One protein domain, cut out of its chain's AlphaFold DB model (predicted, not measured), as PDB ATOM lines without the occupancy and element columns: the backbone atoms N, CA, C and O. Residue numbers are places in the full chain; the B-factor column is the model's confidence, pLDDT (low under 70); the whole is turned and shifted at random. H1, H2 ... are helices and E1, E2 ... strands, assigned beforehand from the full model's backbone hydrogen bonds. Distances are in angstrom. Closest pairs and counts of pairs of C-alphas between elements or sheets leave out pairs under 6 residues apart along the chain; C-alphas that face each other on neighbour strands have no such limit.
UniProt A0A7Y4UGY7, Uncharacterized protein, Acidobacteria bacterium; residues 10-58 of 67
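Overview. This is residues 10 to 58 of the 67 residues of an uncharacterized protein of Acidobacteria bacterium (UniProt A0A7Y4UGY7). What shape do these atoms make? Two long antiparallel strands, E1 and E3, run side by side as a narrow ladder, with short E2 beside the first residues of E3 and, at the other end of the ladder, two helices that meet in a corner. H1 carries the length on beyond the strands, H2 turns off about perpendicular to H1, and the long link from E1 to E2 loops back at the end away from the helices. What are the counts and the size? The printed part has 49 residues with two named helices and three named strands, in the order H1, E1, E2, E3, H2; the sheet order is E1, E3, E2, all antiparallel, and the class is mixed, helices and strands. The whole is loose, a rod spanning 43 by 15 by 11 A, with a radius of gyration of the C-alphas of 13.5 A.

Along the chain. Where are the strands? E1 is residues 20 to 26, 19.7 A long from C-alpha 20 at (107.324, 127.831, 84.959). E3 is residues 44 to 50, 20.0 A long, and E2 is residues 38 to 40, 6.3 A long. Where are the helices? H1 is residues 10 to 18, 12.8 A long from C-alpha 10 at (124.740, 130.232, 86.466). H2 is residues 51 to 57, 10.0 A long, ending with C-alpha 57 at (110.963, 141.296, 82.626).

Arrangement. How do the strands pair? E3 is the inner strand. E1 is antiparallel to it at 168 degrees, with N 23 and O 47 within hydrogen-bond range at 2.9 A. E2 forms a hairpin with E3, antiparallel at 150 degrees, with N 40 and O 44 at 2.8 A. How do the helices stand to the sheet? H2 is on it but only grazes it, with residues 51 to 57. H1 is not on it, but only just, with 4 pairs of C-alphas within 10 A; H1 and E2 are apart. How do the helices meet? H1 and H2 touch about perpendicular, at 79 degrees, the closest C-alphas being those of Ala 17 and Ala 52, 5.0 A apart. In both, every O i to N i+4 pair is within hydrogen-bond range.

Size, cuts and confidence. How far does it reach? The two C-alphas farthest apart are those of Asn 10 and Thr 29, at 43.6 A. Is it continuous, and which links are long? The printed part has no cut. The link from E1 to E2, 11 residues, is long; the links H1 to E1, E2 to E3 and E3 to H2 are tight. Where is confidence low? The mean pLDDT of the printed part is 85.0, and residue 10 is under 70.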
ATOM      1  N   ASN A  10     125.371 130.766  87.674       65.94
ATOM      2  CA  ASN A  10     124.740 130.232  86.466       65.94
ATOM      3  C   ASN A  10     123.787 129.068  86.776       65.94
ATOM      4  O   ASN A  10     122.752 128.923  86.124       65.94
ATOM      5  N   LEU A  11     124.117 128.247  87.776       74.19
ATOM      6  CA  LEU A  11     123.269 127.139  88.207       74.19
ATOM      7  C   LEU A  11     121.985 127.647  88.872       74.19
ATOM      8  O   LEU A  11     120.908 127.132  88.583       74.19
ATOM      9  N   GLU A  12     122.069 128.687  89.701       72.62
ATOM     10  CA  GLU A  12     120.898 129.326  90.312       72.62
ATOM     11  C   GLU A  12     119.955 129.917  89.254       72.62
ATOM     12  O   GLU A  12     118.749 129.657  89.283       72.62
ATOM     13  N   GLY A  13     120.493 130.628  88.256       71.69
ATOM     14  CA  GLY A  13     119.707 131.145  87.131       71.69
ATOM     15  C   GLY A  13     119.012 130.044  86.320       71.69
ATOM     16  O   GLY A  13     117.841 130.184  85.952       71.69
ATOM     17  N   LEU A  14     119.694 128.918  86.090       75.50
ATOM     18  CA  LEU A  14     119.117 127.743  85.430       75.50
ATOM     19  C   LEU A  14     118.009 127.094  86.268       75.50
ATOM     20  O   LEU A  14     116.957 126.757  85.726       75.50
ATOM     21  N   MET A  15     118.197 126.963  87.583       78.06
ATOM     22  CA  MET A  15     117.187 126.401  88.489       78.06
ATOM     23  C   MET A  15     115.913 127.253  88.521       78.06
ATOM     24  O   MET A  15     114.805 126.717  88.473       78.06
ATOM     25  N   LEU A  16     116.046 128.581  88.511       76.25
ATOM     26  CA  LEU A  16     114.906 129.495  88.407       76.25
ATOM     27  C   LEU A  16     114.215 129.416  87.036       76.25
ATOM     28  O   LEU A  16     113.013 129.648  86.939       76.25
ATOM     29  N   ALA A  17     114.929 129.061  85.967       77.38
ATOM     30  CA  ALA A  17     114.326 128.880  84.647       77.38
ATOM     31  C   ALA A  17     113.476 127.595  84.532       77.38
ATOM     32  O   ALA A  17     112.597 127.526  83.667       77.38
ATOM     33  N   ILE A  18     113.704 126.595  85.396       85.44
ATOM     34  CA  ILE A  18     112.922 125.344  85.438       85.44
ATOM     35  C   ILE A  18     111.509 125.595  85.965       85.44
ATOM     36  O   ILE A  18     110.551 124.982  85.485       85.44
ATOM     37  N   ILE A  19     111.359 126.502  86.932       83.81
ATOM     38  CA  ILE A  19     110.050 126.860  87.473       83.81
ATOM     39  C   ILE A  19     109.313 127.685  86.420       83.81
ATOM     40  O   ILE A  19     109.761 128.764  86.035       83.81
ATOM     41  N   LYS A  20     108.175 127.171  85.951       86.50
ATOM     42  CA  LYS A  20     107.324 127.831  84.959       86.50
ATOM     43  C   LYS A  20     105.964 128.154  85.555       86.50
ATOM     44  O   LYS A  20     105.379 127.334  86.258       86.50
ATOM     45  N   PHE A  21     105.454 129.326  85.213       86.31
ATOM     46  CA  PHE A  21     104.095 129.751  85.481       86.31
ATOM     47  C   PHE A  21     103.336 129.840  84.172       86.31
ATOM     48  O   PHE A  21     103.863 130.270  83.146       86.31
ATOM     49  N   ARG A  22     102.078 129.429  84.247       89.56
ATOM     50  CA  ARG A  22     101.137 129.492  83.145       89.56
ATOM     51  C   ARG A  22      99.894 130.198  83.638       89.56
ATOM     52  O   ARG A  22      99.218 129.697  84.536       89.56
ATOM     53  N   PHE A  23      99.593 131.338  83.041       89.00
ATOM     54  CA  PHE A  23      98.344 132.044  83.273       89.00
ATOM     55  C   PHE A  23      97.403 131.732  82.124       89.00
ATOM     56  O   PHE A  23      97.767 131.871  80.957       89.00
ATOM     57  N   VAL A  24      96.199 131.277  82.461       91.31
ATOM     58  CA  VAL A  24      95.165 130.935  81.486       91.31
ATOM     59  C   VAL A  24      93.944 131.783  81.776       91.31
ATOM     60  O   VAL A  24      93.444 131.789  82.899       91.31
ATOM     61  N   LEU A  25      93.458 132.486  80.759       88.44
ATOM     62  CA  LEU A  25      92.213 133.235  80.822       88.44
ATOM     63  C   LEU A  25      91.219 132.638  79.836       88.44
ATOM     64  O   LEU A  25      91.529 132.503  78.656       88.44
ATOM     65  N   HIS A  26      90.015 132.345  80.315       92.31
ATOM     66  CA  HIS A  26      88.891 131.931  79.483       92.31
ATOM     67  C   HIS A  26      87.859 133.056  79.423       92.31
ATOM     68  O   HIS A  26      87.414 133.542  80.463       92.31
ATOM     69  N   THR A  27      87.461 133.456  78.216       88.38
ATOM     70  CA  THR A  27      86.475 134.517  77.995       88.38
ATOM     71  C   THR A  27      85.230 133.976  77.286       88.38
ATOM     72  O   THR A  27      85.326 133.140  76.382       88.38
ATOM     73  N   PRO A  28      84.024 134.448  77.654       88.06
ATOM     74  CA  PRO A  28      82.803 134.066  76.943       88.06
ATOM     75  C   PRO A  28      82.748 134.681  75.531       88.06
ATOM     76  O   PRO A  28      82.214 134.068  74.597       88.06
ATOM     77  N   THR A  29      83.335 135.869  75.365       88.00
ATOM     78  CA  THR A  29      83.424 136.634  74.117       88.00
ATOM     79  C   THR A  29      84.759 136.404  73.397       88.00
ATOM     80  O   THR A  29      85.748 136.062  74.050       88.00
ATOM     81  N   PRO A  30      84.817 136.572  72.060       90.25
ATOM     82  CA  PRO A  30      86.069 136.468  71.317       90.25
ATOM     83  C   PRO A  30      87.110 137.505  71.759       90.25
ATOM     84  O   PRO A  30      86.803 138.689  71.907       90.25
ATOM     85  N   ILE A  31      88.352 137.056  71.920       87.94
ATOM     86  CA  ILE A  31      89.521 137.883  72.214       87.94
ATOM     87  C   ILE A  31      89.926 138.597  70.926       87.94
ATOM     88  O   ILE A  31      90.241 137.950  69.929       87.94
ATOM     89  N   LYS A  32      89.909 139.932  70.946       86.75
ATOM     90  CA  LYS A  32      90.286 140.758  69.788       86.75
ATOM     91  C   LYS A  32      91.756 141.174  69.817       86.75
ATOM     92  O   LYS A  32      92.414 141.134  68.785       86.75
ATOM     93  N   GLU A  33      92.265 141.555  70.988       88.69
ATOM     94  CA  GLU A  33      93.659 141.967  71.177       88.69
ATOM     95  C   GLU A  33      94.148 141.530  72.566       88.69
ATOM     96  O   GLU A  33      93.478 141.739  73.583       88.69
ATOM     97  N   SER A  34      95.317 140.895  72.605       88.06
ATOM     98  CA  SER A  34      95.959 140.412  73.827       88.06
ATOM     99  C   SER A  34      97.465 140.280  73.607       88.06
ATOM    100  O   SER A  34      97.895 139.987  72.493       88.06
ATOM    101  N   ASN A  35      98.259 140.455  74.669       90.50
ATOM    102  CA  ASN A  35      99.699 140.170  74.659       90.50
ATOM    103  C   ASN A  35     100.039 138.722  75.080       90.50
ATOM    104  O   ASN A  35     101.173 138.438  75.484       90.50
ATOM    105  N   ALA A  36      99.040 137.836  75.034       91.00
ATOM    106  CA  ALA A  36      99.181 136.407  75.276       91.00
ATOM    107  C   ALA A  36     100.183 135.772  74.313       91.00
ATOM    108  O   ALA A  36     100.240 136.124  73.135       91.00
ATOM    109  N   ASP A  37     100.937 134.798  74.813       90.94
ATOM    110  CA  ASP A  37     101.835 133.997  73.983       90.94
ATOM    111  C   ASP A  37     101.022 133.100  73.037       90.94
ATOM    112  O   ASP A  37     101.427 132.857  71.901       90.94
ATOM    113  N   PHE A  38      99.833 132.665  73.478       91.69
ATOM    114  CA  PHE A  38      98.895 131.908  72.652       91.69
ATOM    115  C   PHE A  38      97.449 132.358  72.854       91.69
ATOM    116  O   PHE A  38      96.996 132.563  73.981       91.69
ATOM    117  N   VAL A  39      96.693 132.406  71.755       91.44
ATOM    118  CA  VAL A  39      95.229 132.509  71.772       91.44
ATOM    119  C   VAL A  39      94.644 131.242  71.150       91.44
ATOM    120  O   VAL A  39      94.877 130.943  69.982       91.44
ATOM    121  N   ILE A  40      93.874 130.488  71.934       92.31
ATOM    122  CA  ILE A  40      93.291 129.197  71.560       92.31
ATOM    123  C   ILE A  40      91.790 129.374  71.331       92.31
ATOM    124  O   ILE A  40      91.072 129.923  72.175       92.31
ATOM    125  N   ASN A  41      91.310 128.904  70.176       88.94
ATOM    126  CA  ASN A  41      89.904 128.969  69.756       88.94
ATOM    127  C   ASN A  41      89.288 130.381  69.849       88.94
ATOM    128  O   ASN A  41      88.083 130.527  70.041       88.94
ATOM    129  N   GLY A  42      90.125 131.423  69.779       87.88
ATOM    130  CA  GLY A  42      89.716 132.826  69.892       87.88
ATOM    131  C   GLY A  42      89.112 133.231  71.241       87.88
ATOM    132  O   GLY A  42      88.617 134.344  71.347       87.88
ATOM    133  N   LYS A  43      89.102 132.358  72.257       91.06
ATOM    134  CA  LYS A  43      88.414 132.587  73.547       91.06
ATOM    135  C   LYS A  43      89.237 132.222  74.775       91.06
ATOM    136  O   LYS A  43      88.809 132.461  75.898       91.06
ATOM    137  N   SER A  44      90.389 131.593  74.580       93.25
ATOM    138  CA  SER A  44      91.318 131.320  75.670       93.25
ATOM    139  C   SER A  44      92.647 131.983  75.366       93.25
ATOM    140  O   SER A  44      93.168 131.802  74.270       93.25
ATOM    141  N   ALA A  45      93.189 132.732  76.314       93.25
ATOM    142  CA  ALA A  45      94.516 133.325  76.226       93.25
ATOM    143  C   ALA A  45      95.456 132.649  77.225       93.25
ATOM    144  O   ALA A  45      95.051 132.314  78.341       93.25
ATOM    145  N   LEU A  46      96.698 132.440  76.801       93.06
ATOM    146  CA  LEU A  46      97.738 131.776  77.567       93.06
ATOM    147  C   LEU A  46      98.982 132.660  77.648       93.06
ATOM    148  O   LEU A  46      99.479 133.115  76.618       93.06
ATOM    149  N   TRP A  47      99.511 132.825  78.854       91.88
ATOM    150  CA  TRP A  47     100.827 133.410  79.086       91.88
ATOM    151  C   TRP A  47     101.710 132.383  79.774       91.88
ATOM    152  O   TRP A  47     101.375 131.920  80.865       91.88
ATOM    153  N   ASP A  48     102.829 132.051  79.144       90.19
ATOM    154  CA  ASP A  48     103.838 131.146  79.677       90.19
ATOM    155  C   ASP A  48     105.087 131.951  80.040       90.19
ATOM    156  O   ASP A  48     105.726 132.569  79.189       90.19
ATOM    157  N   CYS A  49     105.484 131.921  81.309       86.75
ATOM    158  CA  CYS A  49     106.724 132.549  81.751       86.75
ATOM    159  C   CYS A  49     107.515 131.621  82.673       86.75
ATOM    160  O   CYS A  49     106.955 130.893  83.489       86.75
ATOM    161  N   SER A  50     108.843 131.624  82.553       85.19
ATOM    162  CA  SER A  50     109.690 131.051  83.602       85.19
ATOM    163  C   SER A  50     109.799 132.032  84.768       85.19
ATOM    164  O   SER A  50     109.676 133.243  84.572       85.19
ATOM    165  N   LEU A  51     110.068 131.540  85.978       81.12
ATOM    166  CA  LEU A  51     110.307 132.392  87.145       81.12
ATOM    167  C   LEU A  51     111.479 133.348  86.893       81.12
ATOM    168  O   LEU A  51     111.394 134.523  87.243       81.12
ATOM    169  N   ALA A  52     112.532 132.872  86.221       80.31
ATOM    170  CA  ALA A  52     113.655 133.705  85.799       80.31
ATOM    171  C   ALA A  52     113.221 134.857  84.868       80.31
ATOM    172  O   ALA A  52     113.602 136.008  85.089       80.31
ATOM    173  N   ALA A  53     112.392 134.575  83.856       77.88
ATOM    174  CA  ALA A  53     111.875 135.598  82.946       77.88
ATOM    175  C   ALA A  53     110.919 136.564  83.661       77.88
ATOM    176  O   ALA A  53     111.005 137.773  83.470       77.88
ATOM    177  N   PHE A  54     110.055 136.053  84.540       77.75
ATOM    178  CA  PHE A  54     109.141 136.867  85.335       77.75
ATOM    179  C   PHE A  54     109.888 137.840  86.258       77.75
ATOM    180  O   PHE A  54     109.577 139.031  86.278       77.75
ATOM    181  N   ALA A  55     110.905 137.353  86.975       77.25
ATOM    182  CA  ALA A  55     111.718 138.164  87.877       77.25
ATOM    183  C   ALA A  55     112.463 139.294  87.144       77.25
ATOM    184  O   ALA A  55     112.645 140.375  87.706       77.25
ATOM    185  N   LYS A  56     112.865 139.056  85.888       79.38
ATOM    186  CA  LYS A  56     113.614 140.014  85.070       79.38
ATOM    187  C   LYS A  56     112.719 141.000  84.321       79.38
ATOM    188  O   LYS A  56     112.957 142.202  84.374       79.38
ATOM    189  N   GLU A  57     111.726 140.501  83.595       75.50
ATOM    190  CA  GLU A  57     110.963 141.296  82.626       75.50
ATOM    191  C   GLU A  57     109.677 141.874  83.208       75.50
ATOM    192  O   GLU A  57     109.154 142.841  82.660       75.50
ATOM    193  N   LYS A  58     109.161 141.302  84.307       74.38
ATOM    194  CA  LYS A  58     107.877 141.691  84.919       74.38
ATOM    195  C   LYS A  58     106.774 141.893  83.868       74.38
ATOM    196  O   LYS A  58     105.996 142.840  83.969       74.38
TER     197      LYS A  58